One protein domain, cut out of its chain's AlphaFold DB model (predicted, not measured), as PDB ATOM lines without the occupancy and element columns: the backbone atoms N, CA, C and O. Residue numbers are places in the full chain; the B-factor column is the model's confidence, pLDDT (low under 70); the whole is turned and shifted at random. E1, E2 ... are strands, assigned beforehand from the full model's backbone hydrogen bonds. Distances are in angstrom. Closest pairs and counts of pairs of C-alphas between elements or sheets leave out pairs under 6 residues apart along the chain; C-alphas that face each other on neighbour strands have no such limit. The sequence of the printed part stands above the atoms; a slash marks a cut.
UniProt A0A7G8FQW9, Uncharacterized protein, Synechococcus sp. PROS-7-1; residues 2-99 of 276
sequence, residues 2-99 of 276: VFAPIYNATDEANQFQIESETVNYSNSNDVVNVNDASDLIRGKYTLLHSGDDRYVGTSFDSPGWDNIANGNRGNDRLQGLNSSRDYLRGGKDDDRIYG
ATOM      1  N   VAL A   2     -24.431  33.932   7.543       45.56
ATOM      2  CA  VAL A   2     -24.436  33.298   8.868       45.56
ATOM      3  C   VAL A   2     -23.124  33.708   9.525       45.56
ATOM      4  O   VAL A   2     -22.067  33.350   9.021       45.56
ATOM      5  N   PHE A   3     -23.188  34.502  10.592       48.50
ATOM      6  CA  PHE A   3     -22.019  34.811  11.415       48.50
ATOM      7  C   PHE A   3     -21.824  33.660  12.414       48.50
ATOM      8  O   PHE A   3     -22.727  33.374  13.202       48.50
ATOM      9  N   ALA A   4     -20.680  32.980  12.350       53.84
ATOM     10  CA  ALA A   4     -20.223  31.981  13.323       53.84
ATOM     11  C   ALA A   4     -19.030  32.565  14.126       53.84
ATOM     12  O   ALA A   4     -18.593  33.670  13.817       53.84
ATOM     13  N   PRO A   5     -18.637  31.962  15.264       48.81
ATOM     14  CA  PRO A   5     -18.588  32.647  16.554       48.81
ATOM     15  C   PRO A   5     -17.448  33.662  16.720       48.81
ATOM     16  O   PRO A   5     -16.288  33.394  16.444       48.81
ATOM     17  N   ILE A   6     -17.824  34.799  17.309       51.53
ATOM     18  CA  ILE A   6     -16.953  35.844  17.849       51.53
ATOM     19  C   ILE A   6     -16.234  35.277  19.083       51.53
ATOM     20  O   ILE A   6     -16.852  35.149  20.144       51.53
ATOM     21  N   TYR A   7     -14.945  34.954  18.976       43.25
ATOM     22  CA  TYR A   7     -14.097  34.724  20.148       43.25
ATOM     23  C   TYR A   7     -13.464  36.060  20.541       43.25
ATOM     24  O   TYR A   7     -12.508  36.477  19.920       43.25
ATOM     25  N   ASN A   8     -14.067  36.736  21.531       44.31
ATOM     26  CA  ASN A   8     -13.636  37.998  22.159       44.31
ATOM     27  C   ASN A   8     -13.075  39.070  21.206       44.31
ATOM     28  O   ASN A   8     -11.954  38.967  20.743       44.31
ATOM     29  N   ALA A   9     -13.796  40.183  21.048       50.16
ATOM     30  CA  ALA A   9     -13.480  41.333  20.179       50.16
ATOM     31  C   ALA A   9     -12.094  42.020  20.358       50.16
ATOM     32  O   ALA A   9     -11.881  43.101  19.817       50.16
ATOM     33  N   THR A  10     -11.178  41.447  21.135       57.28
ATOM     34  CA  THR A  10      -9.779  41.860  21.273       57.28
ATOM     35  C   THR A  10      -8.789  40.927  20.574       57.28
ATOM     36  O   THR A  10      -7.632  41.312  20.462       57.28
ATOM     37  N   ASP A  11      -9.204  39.727  20.158       66.44
ATOM     38  CA  ASP A  11      -8.351  38.782  19.434       66.44
ATOM     39  C   ASP A  11      -8.929  38.596  18.026       66.44
ATOM     40  O   ASP A  11     -10.054  38.117  17.857       66.44
ATOM     41  N   GLU A  12      -8.212  39.084  17.012       77.19
ATOM     42  CA  GLU A  12      -8.613  38.903  15.610       77.19
ATOM     43  C   GLU A  12      -8.469  37.436  15.172       77.19
ATOM     44  O   GLU A  12      -9.131  37.022  14.222       77.19
ATOM     45  N   ALA A  13      -7.724  36.636  15.947       82.12
ATOM     46  CA  ALA A  13      -7.452  35.241  15.657       82.12
ATOM     47  C   ALA A  13      -8.722  34.376  15.625       82.12
ATOM     48  O   ALA A  13      -9.582  34.402  16.512       82.12
ATOM     49  N   ASN A  14      -8.769  33.504  14.630       83.69
ATOM     50  CA  ASN A  14      -9.806  32.549  14.269       83.69
ATOM     51  C   ASN A  14     -11.138  33.182  13.854       83.69
ATOM     52  O   ASN A  14     -12.146  32.471  13.768       83.69
ATOM     53  N   GLN A  15     -11.182  34.494  13.608       84.31
ATOM     54  CA  GLN A  15     -12.382  35.131  13.074       84.31
ATOM     55  C   GLN A  15     -12.550  34.773  11.599       84.31
ATOM     56  O   GLN A  15     -11.606  34.869  10.823       84.31
ATOM     57  N   PHE A  16     -13.766  34.391  11.193       86.50
ATOM     58  CA  PHE A  16     -14.024  34.032   9.801       86.50
ATOM     59  C   PHE A  16     -15.400  34.460   9.286       86.50
ATOM     60  O   PHE A  16     -16.362  34.648  10.037       86.50
ATOM     61  N   GLN A  17     -15.504  34.566   7.963       86.81
ATOM     62  CA  GLN A  17     -16.739  34.811   7.226       86.81
ATOM     63  C   GLN A  17     -16.986  33.700   6.208       86.81
ATOM     64  O   GLN A  17     -16.078  33.289   5.492       86.81
ATOM     65  N   ILE A  18     -18.234  33.235   6.115       85.06
ATOM     66  CA  ILE A  18     -18.628  32.216   5.137       85.06
ATOM     67  C   ILE A  18     -19.366  32.872   3.974       85.06
ATOM     68  O   ILE A  18     -20.429  33.477   4.158       85.06
ATOM     69  N   GLU A  19     -18.842  32.669   2.771       83.62
ATOM     70  CA  GLU A  19     -19.414  33.131   1.511       83.62
ATOM     71  C   GLU A  19     -19.567  31.956   0.543       83.62
ATOM     72  O   GLU A  19     -18.589  31.432   0.022       83.62
ATOM     73  N   SER A  20     -20.807  31.530   0.286       82.88
ATOM     74  CA  SER A  20     -21.107  30.365  -0.560       82.88
ATOM     75  C   SER A  20     -20.344  29.107  -0.108       82.88
ATOM     76  O   SER A  20     -20.719  28.510   0.902       82.88
ATOM     77  N   GLU A  21     -19.272  28.734  -0.815       84.56
ATOM     78  CA  GLU A  21     -18.411  27.573  -0.548       84.56
ATOM     79  C   GLU A  21     -17.016  27.957  -0.049       84.56
ATOM     80  O   GLU A  21     -16.085  27.162  -0.121       84.56
ATOM     81  N   THR A  22     -16.862  29.177   0.458       84.50
ATOM     82  CA  THR A  22     -15.586  29.710   0.932       84.50
ATOM     83  C   THR A  22     -15.691  30.181   2.375       84.50
ATOM     84  O   THR A  22     -16.691  30.781   2.777       84.50
ATOM     85  N   VAL A  23     -14.650  29.902   3.149       88.50
ATOM     86  CA  VAL A  23     -14.434  30.378   4.512       88.50
ATOM     87  C   VAL A  23     -13.221  31.296   4.476       88.50
ATOM     88  O   VAL A  23     -12.110  30.852   4.201       88.50
ATOM     89  N   ASN A  24     -13.459  32.580   4.711       89.75
ATOM     90  CA  ASN A  24     -12.446  33.623   4.762       89.75
ATOM     91  C   ASN A  24     -12.050  33.856   6.212       89.75
ATOM     92  O   ASN A  24     -12.893  34.316   6.980       89.75
ATOM     93  N   TYR A  25     -10.814  33.542   6.557       91.19
ATOM     94  CA  TYR A  25     -10.213  33.815   7.854       91.19
ATOM     95  C   TYR A  25      -9.667  35.252   7.925       91.19
ATOM     96  O   TYR A  25      -9.839  36.039   6.989       91.19
ATOM     97  N   SER A  26      -9.165  35.638   9.091       89.81
ATOM     98  CA  SER A  26      -8.760  37.004   9.409       89.81
ATOM     99  C   SER A  26      -7.388  37.339   8.804       89.81
ATOM    100  O   SER A  26      -6.832  36.547   8.066       89.81
ATOM    101  N   ASN A  27      -6.839  38.529   9.084       90.50
ATOM    102  CA  ASN A  27      -5.447  38.863   8.717       90.50
ATOM    103  C   ASN A  27      -4.469  38.628   9.886       90.50
ATOM    104  O   ASN A  27      -3.453  39.320   9.994       90.50
ATOM    105  N   SER A  28      -4.836  37.763  10.823       91.81
ATOM    106  CA  SER A  28      -4.042  37.435  12.002       91.81
ATOM    107  C   SER A  28      -3.757  35.943  12.025       91.81
ATOM    108  O   SER A  28      -4.403  35.199  11.307       91.81
ATOM    109  N   ASN A  29      -2.828  35.514  12.878       92.31
ATOM    110  CA  ASN A  29      -2.429  34.113  12.959       92.31
ATOM    111  C   ASN A  29      -3.593  33.226  13.436       92.31
ATOM    112  O   ASN A  29      -3.919  33.164  14.630       92.31
ATOM    113  N   ASP A  30      -4.170  32.497  12.497       90.69
ATOM    114  CA  ASP A  30      -5.370  31.699  12.624       90.69
ATOM    115  C   ASP A  30      -5.034  30.211  12.756       90.69
ATOM    116  O   ASP A  30      -4.125  29.664  12.133       90.69
ATOM    117  N   VAL A  31      -5.786  29.507  13.603       90.94
ATOM    118  CA  VAL A  31      -5.654  28.064  13.811       90.94
ATOM    119  C   VAL A  31      -6.944  27.378  13.394       90.94
ATOM    120  O   VAL A  31      -7.934  27.307  14.124       90.94
ATOM    121  N   VAL A  32      -6.899  26.780  12.214       88.44
ATOM    122  CA  VAL A  32      -7.991  26.009  11.639       88.44
ATOM    123  C   VAL A  32      -7.739  24.530  11.882       88.44
ATOM    124  O   VAL A  32      -6.811  23.938  11.341       88.44
ATOM    125  N   ASN A  33      -8.589  23.906  12.690       86.25
ATOM    126  CA  ASN A  33      -8.622  22.456  12.840       86.25
ATOM    127  C   ASN A  33      -9.988  21.947  12.388       86.25
ATOM    128  O   ASN A  33     -10.949  21.969  13.153       86.25
ATOM    129  N   VAL A  34     -10.072  21.500  11.138       77.56
ATOM    130  CA  VAL A  34     -11.336  21.138  10.491       77.56
ATOM    131  C   VAL A  34     -11.938  19.855  11.101       77.56
ATOM    132  O   VAL A  34     -13.164  19.687  11.084       77.56
ATOM    133  N   ASN A  35     -11.130  18.988  11.736       72.00
ATOM    134  CA  ASN A  35     -11.651  17.832  12.487       72.00
ATOM    135  C   ASN A  35     -12.522  18.262  13.663       72.00
ATOM    136  O   ASN A  35     -13.578  17.671  13.885       72.00
ATOM    137  N   ASP A  36     -12.087  19.287  14.391       66.38
ATOM    138  CA  ASP A  36     -12.781  19.793  15.576       66.38
ATOM    139  C   ASP A  36     -13.708  20.973  15.251       66.38
ATOM    140  O   ASP A  36     -14.504  21.403  16.088       66.38
ATOM    141  N   ALA A  37     -13.625  21.504  14.032       62.28
ATOM    142  CA  ALA A  37     -14.450  22.613  13.614       62.28
ATOM    143  C   ALA A  37     -15.890  22.193  13.309       62.28
ATOM    144  O   ALA A  37     -16.191  21.056  12.940       62.28
ATOM    145  N   SER A  38     -16.796  23.164  13.445       63.53
ATOM    146  CA  SER A  38     -18.212  22.982  13.134       63.53
ATOM    147  C   SER A  38     -18.419  22.527  11.687       63.53
ATOM    148  O   SER A  38     -17.678  22.949  10.797       63.53
ATOM    149  N   ASP A  39     -19.512  21.801  11.434       65.44
ATOM    150  CA  ASP A  39     -19.970  21.411  10.087       65.44
ATOM    151  C   ASP A  39     -20.109  22.593   9.102       65.44
ATOM    152  O   ASP A  39     -20.275  22.387   7.906       65.44
ATOM    153  N   LEU A  40     -20.022  23.839   9.583       67.94
ATOM    154  CA  LEU A  40     -20.051  25.055   8.774       67.94
ATOM    155  C   LEU A  40     -18.818  25.244   7.878       67.94
ATOM    156  O   LEU A  40     -18.959  25.882   6.836       67.94
ATOM    157  N   ILE A  41     -17.640  24.743   8.272       73.25
ATOM    158  CA  ILE A  41     -16.396  24.928   7.498       73.25
ATOM    159  C   ILE A  41     -15.951  23.668   6.750       73.25
ATOM    160  O   ILE A  41     -15.103  23.737   5.864       73.25
ATOM    161  N   ARG A  42     -16.522  22.508   7.090       74.94
ATOM    162  CA  ARG A  42     -16.165  21.227   6.474       74.94
ATOM    163  C   ARG A  42     -16.552  21.216   4.993       74.94
ATOM    164  O   ARG A  42     -17.666  21.595   4.642       74.94
ATOM    165  N   GLY A  43     -15.624  20.775   4.141       72.94
ATOM    166  CA  GLY A  43     -15.822  20.677   2.690       72.94
ATOM    167  C   GLY A  43     -15.855  22.018   1.946       72.94
ATOM    168  O   GLY A  43     -16.229  22.043   0.775       72.94
ATOM    169  N   LYS A  44     -15.489  23.128   2.601       81.00
ATOM    170  CA  LYS A  44     -15.401  24.454   1.978       81.00
ATOM    171  C   LYS A  44     -13.959  24.842   1.674       81.00
ATOM    172  O   LYS A  44     -13.025  24.412   2.349       81.00
ATOM    173  N   TYR A  45     -13.803  25.718   0.688       85.31
ATOM    174  CA  TYR A  45     -12.539  26.371   0.376       85.31
ATOM    175  C   TYR A  45     -12.114  27.273   1.538       85.31
ATOM    176  O   TYR A  45     -12.868  28.164   1.925       85.31
ATOM    177  N   THR A  46     -10.931  27.050   2.098       90.31
ATOM    178  CA  THR A  46     -10.406  27.824   3.228       90.31
ATOM    179  C   THR A  46      -9.378  28.839   2.734       90.31
ATOM    180  O   THR A  46      -8.411  28.469   2.073       90.31
ATOM    181  N   LEU A  47      -9.588  30.116   3.047       91.19
ATOM    182  CA  LEU A  47      -8.681  31.220   2.735       91.19
ATOM    183  C   LEU A  47      -8.154  31.826   4.030       91.19
ATOM    184  O   LEU A  47      -8.961  32.386   4.770       91.19
ATOM    185  N   LEU A  48      -6.844  31.741   4.270       90.19
ATOM    186  CA  LEU A  48      -6.191  32.208   5.502       90.19
ATOM    187  C   LEU A  48      -5.681  33.668   5.430       90.19
ATOM    188  O   LEU A  48      -5.336  34.256   6.436       90.19
ATOM    189  N   HIS A  49      -5.832  34.330   4.273       89.88
ATOM    190  CA  HIS A  49      -5.558  35.761   4.033       89.88
ATOM    191  C   HIS A  49      -4.147  36.256   4.378       89.88
ATOM    192  O   HIS A  49      -3.393  36.583   3.463       89.88
ATOM    193  N   SER A  50      -3.829  36.519   5.639       91.00
ATOM    194  CA  SER A  50      -2.520  37.020   6.067       91.00
ATOM    195  C   SER A  50      -2.264  36.595   7.502       91.00
ATOM    196  O   SER A  50      -3.180  36.669   8.307       91.00
ATOM    197  N   GLY A  51      -1.012  36.317   7.843       92.88
ATOM    198  CA  GLY A  51      -0.640  35.855   9.179       92.88
ATOM    199  C   GLY A  51       0.201  34.597   9.060       92.88
ATOM    200  O   GLY A  51       0.360  34.068   7.976       92.88
ATOM    201  N   ASP A  52       0.785  34.140  10.164       96.25
ATOM    202  CA  ASP A  52       1.403  32.809  10.176       96.25
ATOM    203  C   ASP A  52       0.345  31.810  10.660       96.25
ATOM    204  O   ASP A  52       0.153  31.617  11.873       96.25
ATOM    205  N   ASP A  53      -0.373  31.212   9.718       95.31
ATOM    206  CA  ASP A  53      -1.568  30.426   9.966       95.31
ATOM    207  C   ASP A  53      -1.273  28.934  10.084       95.31
ATOM    208  O   ASP A  53      -0.268  28.376   9.634       95.31
ATOM    209  N   ARG A  54      -2.190  28.224  10.736       95.12
ATOM    210  CA  ARG A  54      -2.127  26.776  10.884       95.12
ATOM    211  C   ARG A  54      -3.424  26.147  10.426       95.12
ATOM    212  O   ARG A  54      -4.436  26.245  11.111       95.12
ATOM    213  N   TYR A  55      -3.348  25.360   9.362       93.50
ATOM    214  CA  TYR A  55      -4.446  24.540   8.873       93.50
ATOM    215  C   TYR A  55      -4.195  23.055   9.126       93.50
ATOM    216  O   TYR A  55      -3.150  22.500   8.783       93.50
ATOM    217  N   VAL A  56      -5.183  22.390   9.714       91.38
ATOM    218  CA  VAL A  56      -5.270  20.936   9.825       91.38
ATOM    219  C   VAL A  56      -6.610  20.513   9.242       91.38
ATOM    220  O   VAL A  56      -7.661  20.864   9.782       91.38
ATOM    221  N   GLY A  57      -6.553  19.775   8.140       86.56
ATOM    222  CA  GLY A  57      -7.707  19.333   7.375       86.56
ATOM    223  C   GLY A  57      -8.510  18.204   8.026       86.56
ATOM    224  O   GLY A  57      -8.481  18.013   9.243       86.56
ATOM    225  N   THR A  58      -9.260  17.464   7.209       80.38
ATOM    226  CA  THR A  58     -10.126  16.332   7.601       80.38
ATOM    227  C   THR A  58     -10.130  15.235   6.557       80.38
ATOM    228  O   THR A  58     -10.107  15.527   5.370       80.38
ATOM    229  N   SER A  59     -10.364  13.998   6.989       75.62
ATOM    230  CA  SER A  59     -10.661  12.869   6.103       75.62
ATOM    231  C   SER A  59     -12.156  12.765   5.778       75.62
ATOM    232  O   SER A  59     -12.822  11.827   6.221       75.62
ATOM    233  N   PHE A  60     -12.715  13.774   5.109       67.94
ATOM    234  CA  PHE A  60     -14.120  13.755   4.699       67.94
ATOM    235  C   PHE A  60     -14.258  12.985   3.384       67.94
ATOM    236  O   PHE A  60     -13.575  13.332   2.443       67.94
ATOM    237  N   ASP A  61     -15.140  11.985   3.287       58.91
ATOM    238  CA  ASP A  61     -15.341  11.222   2.043       58.91
ATOM    239  C   ASP A  61     -16.126  12.057   1.006       58.91
ATOM    240  O   ASP A  61     -17.342  11.899   0.841       58.91
ATOM    241  N   SER A  62     -15.448  12.980   0.319       60.53
ATOM    242  CA  SER A  62     -15.997  13.718  -0.820       60.53
ATOM    243  C   SER A  62     -15.646  13.008  -2.137       60.53
ATOM    244  O   SER A  62     -14.575  12.419  -2.270       60.53
ATOM    245  N   PRO A  63     -16.502  13.057  -3.177       58.84
ATOM    246  CA  PRO A  63     -16.100  12.631  -4.519       58.84
ATOM    247  C   PRO A  63     -15.038  13.550  -5.170       58.84
ATOM    248  O   PRO A  63     -14.561  13.214  -6.253       58.84
ATOM    249  N   GLY A  64     -14.690  14.690  -4.553       69.94
ATOM    250  CA  GLY A  64     -13.674  15.653  -5.010       69.94
ATOM    251  C   GLY A  64     -12.498  15.806  -4.034       69.94
ATOM    252  O   GLY A  64     -12.138  14.849  -3.364       69.94
ATOM    253  N   TRP A  65     -11.899  17.002  -3.970       73.44
ATOM    254  CA  TRP A  65     -10.919  17.333  -2.929       73.44
ATOM    255  C   TRP A  65     -11.592  17.364  -1.557       73.44
ATOM    256  O   TRP A  65     -12.641  17.994  -1.390       73.44
ATOM    257  N   ASP A  66     -10.970  16.718  -0.582       76.88
ATOM    258  CA  ASP A  66     -11.457  16.654   0.789       76.88
ATOM    259  C   ASP A  66     -11.064  17.925   1.540       76.88
ATOM    260  O   ASP A  66     -11.859  18.475   2.311       76.88
ATOM    261  N   ASN A  67      -9.845  18.428   1.313       83.69
ATOM    262  CA  ASN A  67      -9.371  19.694   1.862       83.69
ATOM    263  C   ASN A  67      -8.917  20.619   0.735       83.69
ATOM    264  O   ASN A  67      -8.150  20.226  -0.139       83.69
ATOM    265  N   ILE A  68      -9.399  21.864   0.764       87.25
ATOM    266  CA  ILE A  68      -8.944  22.905  -0.153       87.25
ATOM    267  C   ILE A  68      -8.599  24.141   0.670       87.25
ATOM    268  O   ILE A  68      -9.500  24.786   1.214       87.25
ATOM    269  N   ALA A  69      -7.309  24.450   0.787       91.56
ATOM    270  CA  ALA A  69      -6.814  25.551   1.609       91.56
ATOM    271  C   ALA A  69      -5.768  26.387   0.866       91.56
ATOM    272  O   ALA A  69      -4.981  25.857   0.083       91.56
ATOM    273  N   ASN A  70      -5.774  27.691   1.130       94.69
ATOM    274  CA  ASN A  70      -4.781  28.637   0.641       94.69
ATOM    275  C   ASN A  70      -4.334  29.559   1.782       94.69
ATOM    276  O   ASN A  70      -5.183  30.267   2.340       94.69
ATOM    277  N   GLY A  71      -3.038  29.542   2.084       95.12
ATOM    278  CA  GLY A  71      -2.386  30.372   3.097       95.12
ATOM    279  C   GLY A  71      -2.405  31.862   2.747       95.12
ATOM    280  O   GLY A  71      -3.025  32.678   3.424       95.12
ATOM    281  N   ASN A  72      -2.004  32.177   1.515       95.25
ATOM    282  CA  ASN A  72      -1.889  33.504   0.896       95.25
ATOM    283  C   ASN A  72      -0.682  34.343   1.320       95.25
ATOM    284  O   ASN A  72       0.035  34.774   0.425       95.25
ATOM    285  N   ARG A  73      -0.535  34.753   2.578       96.69
ATOM    286  CA  ARG A  73       0.580  35.606   3.029       96.69
ATOM    287  C   ARG A  73       0.977  35.200   4.431       96.69
ATOM    288  O   ARG A  73       0.097  35.158   5.280       96.69
ATOM    289  N   GLY A  74       2.276  35.225   4.694       97.62
ATOM    290  CA  GLY A  74       2.848  34.807   5.965       97.62
ATOM    291  C   GLY A  74       3.261  33.342   5.920       97.62
ATOM    292  O   GLY A  74       3.001  32.646   4.951       97.62
ATOM    293  N   ASN A  75       3.997  32.910   6.939       98.31
ATOM    294  CA  ASN A  75       4.654  31.607   6.926       98.31
ATOM    295  C   ASN A  75       3.695  30.544   7.464       98.31
ATOM    296  O   ASN A  75       3.654  30.266   8.675       98.31
ATOM    297  N   ASP A  76       2.928  29.940   6.573       98.38
ATOM    298  CA  ASP A  76       1.815  29.082   6.917       98.38
ATOM    299  C   ASP A  76       2.232  27.630   7.139       98.38
ATOM    300  O   ASP A  76       3.221  27.090   6.635       98.38
ATOM    301  N   ARG A  77       1.430  26.934   7.944       98.19
ATOM    302  CA  ARG A  77       1.537  25.492   8.144       98.19
ATOM    303  C   ARG A  77       0.249  24.815   7.719       98.19
ATOM    304  O   ARG A  77      -0.706  24.748   8.497       98.19
ATOM    305  N   LEU A  78       0.269  24.206   6.542       96.50
ATOM    306  CA  LEU A  78      -0.884  23.531   5.955       96.50
ATOM    307  C   LEU A  78      -0.723  22.015   6.022       96.50
ATOM    308  O   LEU A  78       0.323  21.454   5.694       96.50
ATOM    309  N   GLN A  79      -1.761  21.327   6.489       94.62
ATOM    310  CA  GLN A  79      -1.696  19.892   6.717       94.62
ATOM    311  C   GLN A  79      -2.989  19.184   6.309       94.62
ATOM    312  O   GLN A  79      -4.040  19.441   6.899       94.62
ATOM    313  N   GLY A  80      -2.870  18.227   5.391       90.31
ATOM    314  CA  GLY A  80      -3.876  17.204   5.100       90.31
ATOM    315  C   GLY A  80      -3.999  16.148   6.206       90.31
ATOM    316  O   GLY A  80      -3.363  16.266   7.271       90.31
ATOM    317  N   LEU A  81      -4.804  15.096   5.992       84.62
ATOM    318  CA  LEU A  81      -5.003  14.023   6.981       84.62
ATOM    319  C   LEU A  81      -5.378  12.637   6.441       84.62
ATOM    320  O   LEU A  81      -6.303  12.450   5.668       84.62
ATOM    321  N   ASN A  82      -4.841  11.601   7.094       84.19
ATOM    322  CA  ASN A  82      -5.203  10.206   6.822       84.19
ATOM    323  C   ASN A  82      -5.063   9.889   5.325       84.19
ATOM    324  O   ASN A  82      -3.956   9.975   4.818       84.19
ATOM    325  N   SER A  83      -6.146   9.496   4.656       82.56
ATOM    326  CA  SER A  83      -6.157   9.114   3.242       82.56
ATOM    327  C   SER A  83      -6.837  10.163   2.351       82.56
ATOM    328  O   SER A  83      -7.305   9.794   1.270       82.56
ATOM    329  N   SER A  84      -6.994  11.401   2.837       82.12
ATOM    330  CA  SER A  84      -7.716  12.450   2.119       82.12
ATOM    331  C   SER A  84      -6.989  12.893   0.868       82.12
ATOM    332  O   SER A  84      -5.771  12.948   0.856       82.12
ATOM    333  N   ARG A  85      -7.743  13.217  -0.182       85.44
ATOM    334  CA  ARG A  85      -7.185  13.919  -1.342       85.44
ATOM    335  C   ARG A  85      -7.231  15.409  -1.065       85.44
ATOM    336  O   ARG A  85      -8.326  15.966  -0.975       85.44
ATOM    337  N   ASP A  86      -6.074  16.050  -1.017       88.12
ATOM    338  CA  ASP A  86      -5.960  17.438  -0.590       88.12
ATOM    339  C   ASP A  86      -5.368  18.349  -1.668       88.12
ATOM    340  O   ASP A  86      -4.493  17.973  -2.446       88.12
ATOM    341  N   TYR A  87      -5.861  19.584  -1.691       89.31
ATOM    342  CA  TYR A  87      -5.353  20.669  -2.515       89.31
ATOM    343  C   TYR A  87      -4.930  21.821  -1.604       89.31
ATOM    344  O   TYR A  87      -5.771  22.567  -1.089       89.31
ATOM    345  N   LEU A  88      -3.627  21.950  -1.378       94.06
ATOM    346  CA  LEU A  88      -3.062  22.903  -0.424       94.06
ATOM    347  C   LEU A  88      -2.100  23.849  -1.143       94.06
ATOM    348  O   LEU A  88      -1.225  23.394  -1.879       94.06
ATOM    349  N   ARG A  89      -2.267  25.154  -0.918       96.19
ATOM    350  CA  ARG A  89      -1.374  26.203  -1.429       96.19
ATOM    351  C   ARG A  89      -0.850  27.069  -0.297       96.19
ATOM    352  O   ARG A  89      -1.675  27.590   0.452       96.19
ATOM    353  N   GLY A  90       0.466  27.192  -0.185       97.06
ATOM    354  CA  GLY A  90       1.129  28.076   0.772       97.06
ATOM    355  C   GLY A  90       0.826  29.534   0.440       97.06
ATOM    356  O   GLY A  90       0.015  30.181   1.100       97.06
ATOM    357  N   GLY A  91       1.282  29.977  -0.726       96.94
ATOM    358  CA  GLY A  91       0.887  31.241  -1.326       96.94
ATOM    359  C   GLY A  91       2.045  32.223  -1.398       96.94
ATOM    360  O   GLY A  91       2.576  32.462  -2.481       96.94
ATOM    361  N   LYS A  92       2.367  32.896  -0.299       96.12
ATOM    362  CA  LYS A  92       3.505  33.817  -0.246       96.12
ATOM    363  C   LYS A  92       4.220  33.635   1.068       96.12
ATOM    364  O   LYS A  92       3.541  33.566   2.081       96.12
ATOM    365  N   ASP A  93       5.524  33.880   1.017       98.25
ATOM    366  CA  ASP A  93       6.433  33.727   2.150       98.25
ATOM    367  C   ASP A  93       6.690  32.227   2.416       98.25
ATOM    368  O   ASP A  93       6.330  31.399   1.594       98.25
ATOM    369  N   ASP A  94       7.425  31.876   3.469       98.62
ATOM    370  CA  ASP A  94       8.041  30.547   3.587       98.62
ATOM    371  C   ASP A  94       7.095  29.541   4.262       98.62
ATOM    372  O   ASP A  94       6.952  29.499   5.497       98.62
ATOM    373  N   ASP A  95       6.484  28.671   3.465       98.81
ATOM    374  CA  ASP A  95       5.403  27.798   3.891       98.81
ATOM    375  C   ASP A  95       5.850  26.367   4.218       98.81
ATOM    376  O   ASP A  95       6.895  25.845   3.819       98.81
ATOM    377  N   ARG A  96       5.028  25.671   5.012       98.75
ATOM    378  CA  ARG A  96       5.210  24.246   5.324       98.75
ATOM    379  C   ARG A  96       3.950  23.461   5.035       98.75
ATOM    380  O   ARG A  96       2.971  23.543   5.782       98.75
ATOM    381  N   ILE A  97       4.021  22.600   4.030       98.56
ATOM    382  CA  ILE A  97       2.875  21.872   3.497       98.56
ATOM    383  C   ILE A  97       3.086  20.366   3.659       98.56
ATOM    384  O   ILE A  97       4.153  19.830   3.365       98.56
ATOM    385  N   TYR A  98       2.065  19.665   4.158       97.50
ATOM    386  CA  TYR A  98       2.139  18.232   4.449       97.50
ATOM    387  C   TYR A  98       0.871  17.480   4.005       97.50
ATOM    388  O   TYR A  98      -0.173  17.635   4.642       97.50
ATOM    389  N   GLY A  99       0.984  16.575   3.028       93.31
ATOM    390  CA  GLY A  99      -0.081  15.634   2.621       93.31
ATOM    391  C   GLY A  99      -0.302  14.466   3.602       93.31
ATOM    392  O   GLY A  99      -1.376  13.887   3.702       93.31
TER     393      GLY A  99
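This is residues 2 to 99 of the 276 residues of an uncharacterized protein of Synechococcus sp. PROS-7-1 (UniProt A0A7G8FQW9). With little regular structure, 32 of 98 printed residues in named strands, the chain winds in stacked turns whose short strands form a sandwich, two sheets face to face. No named helix is present; strands E1 to E9 make a mixed sheet E1-E2-E4-E6-E8 and a parallel sheet E3-E5-E7-E9. This all-strand domain is compact, radius of gyration of the C-alphas 12.5 A, spanning 38 by 32 by 21 A.

Find C-alpha 17 at (-16.739, 34.811, 7.226), where E1, residues 17 to 19, begins. Next come E2, 22 to 24; E3, 31 to 33; E4, 45 to 47; E5, 54 to 56; E6, 67 to 70; E7, 77 to 79; E8, 86 to 92, 18.9 A long; and E9, 96 to 98, ending at (2.139, 18.232, 4.449).

Hairpin E1 and E2 is antiparallel; N 17 and O 24, 2.8 A apart, are within hydrogen-bond range. E7 and E9 are parallel, with N 78 and O 96 within range at 2.9 A. Between the sheets, the closest C-alphas of E7 and E8, Leu 78 and Leu 88, are 6.8 A apart.

The printed part has no cut. The E3 to E4 link is long. Look for pLDDT under 70 at residues 2 to 11, 36 to 40 and 60 to 64.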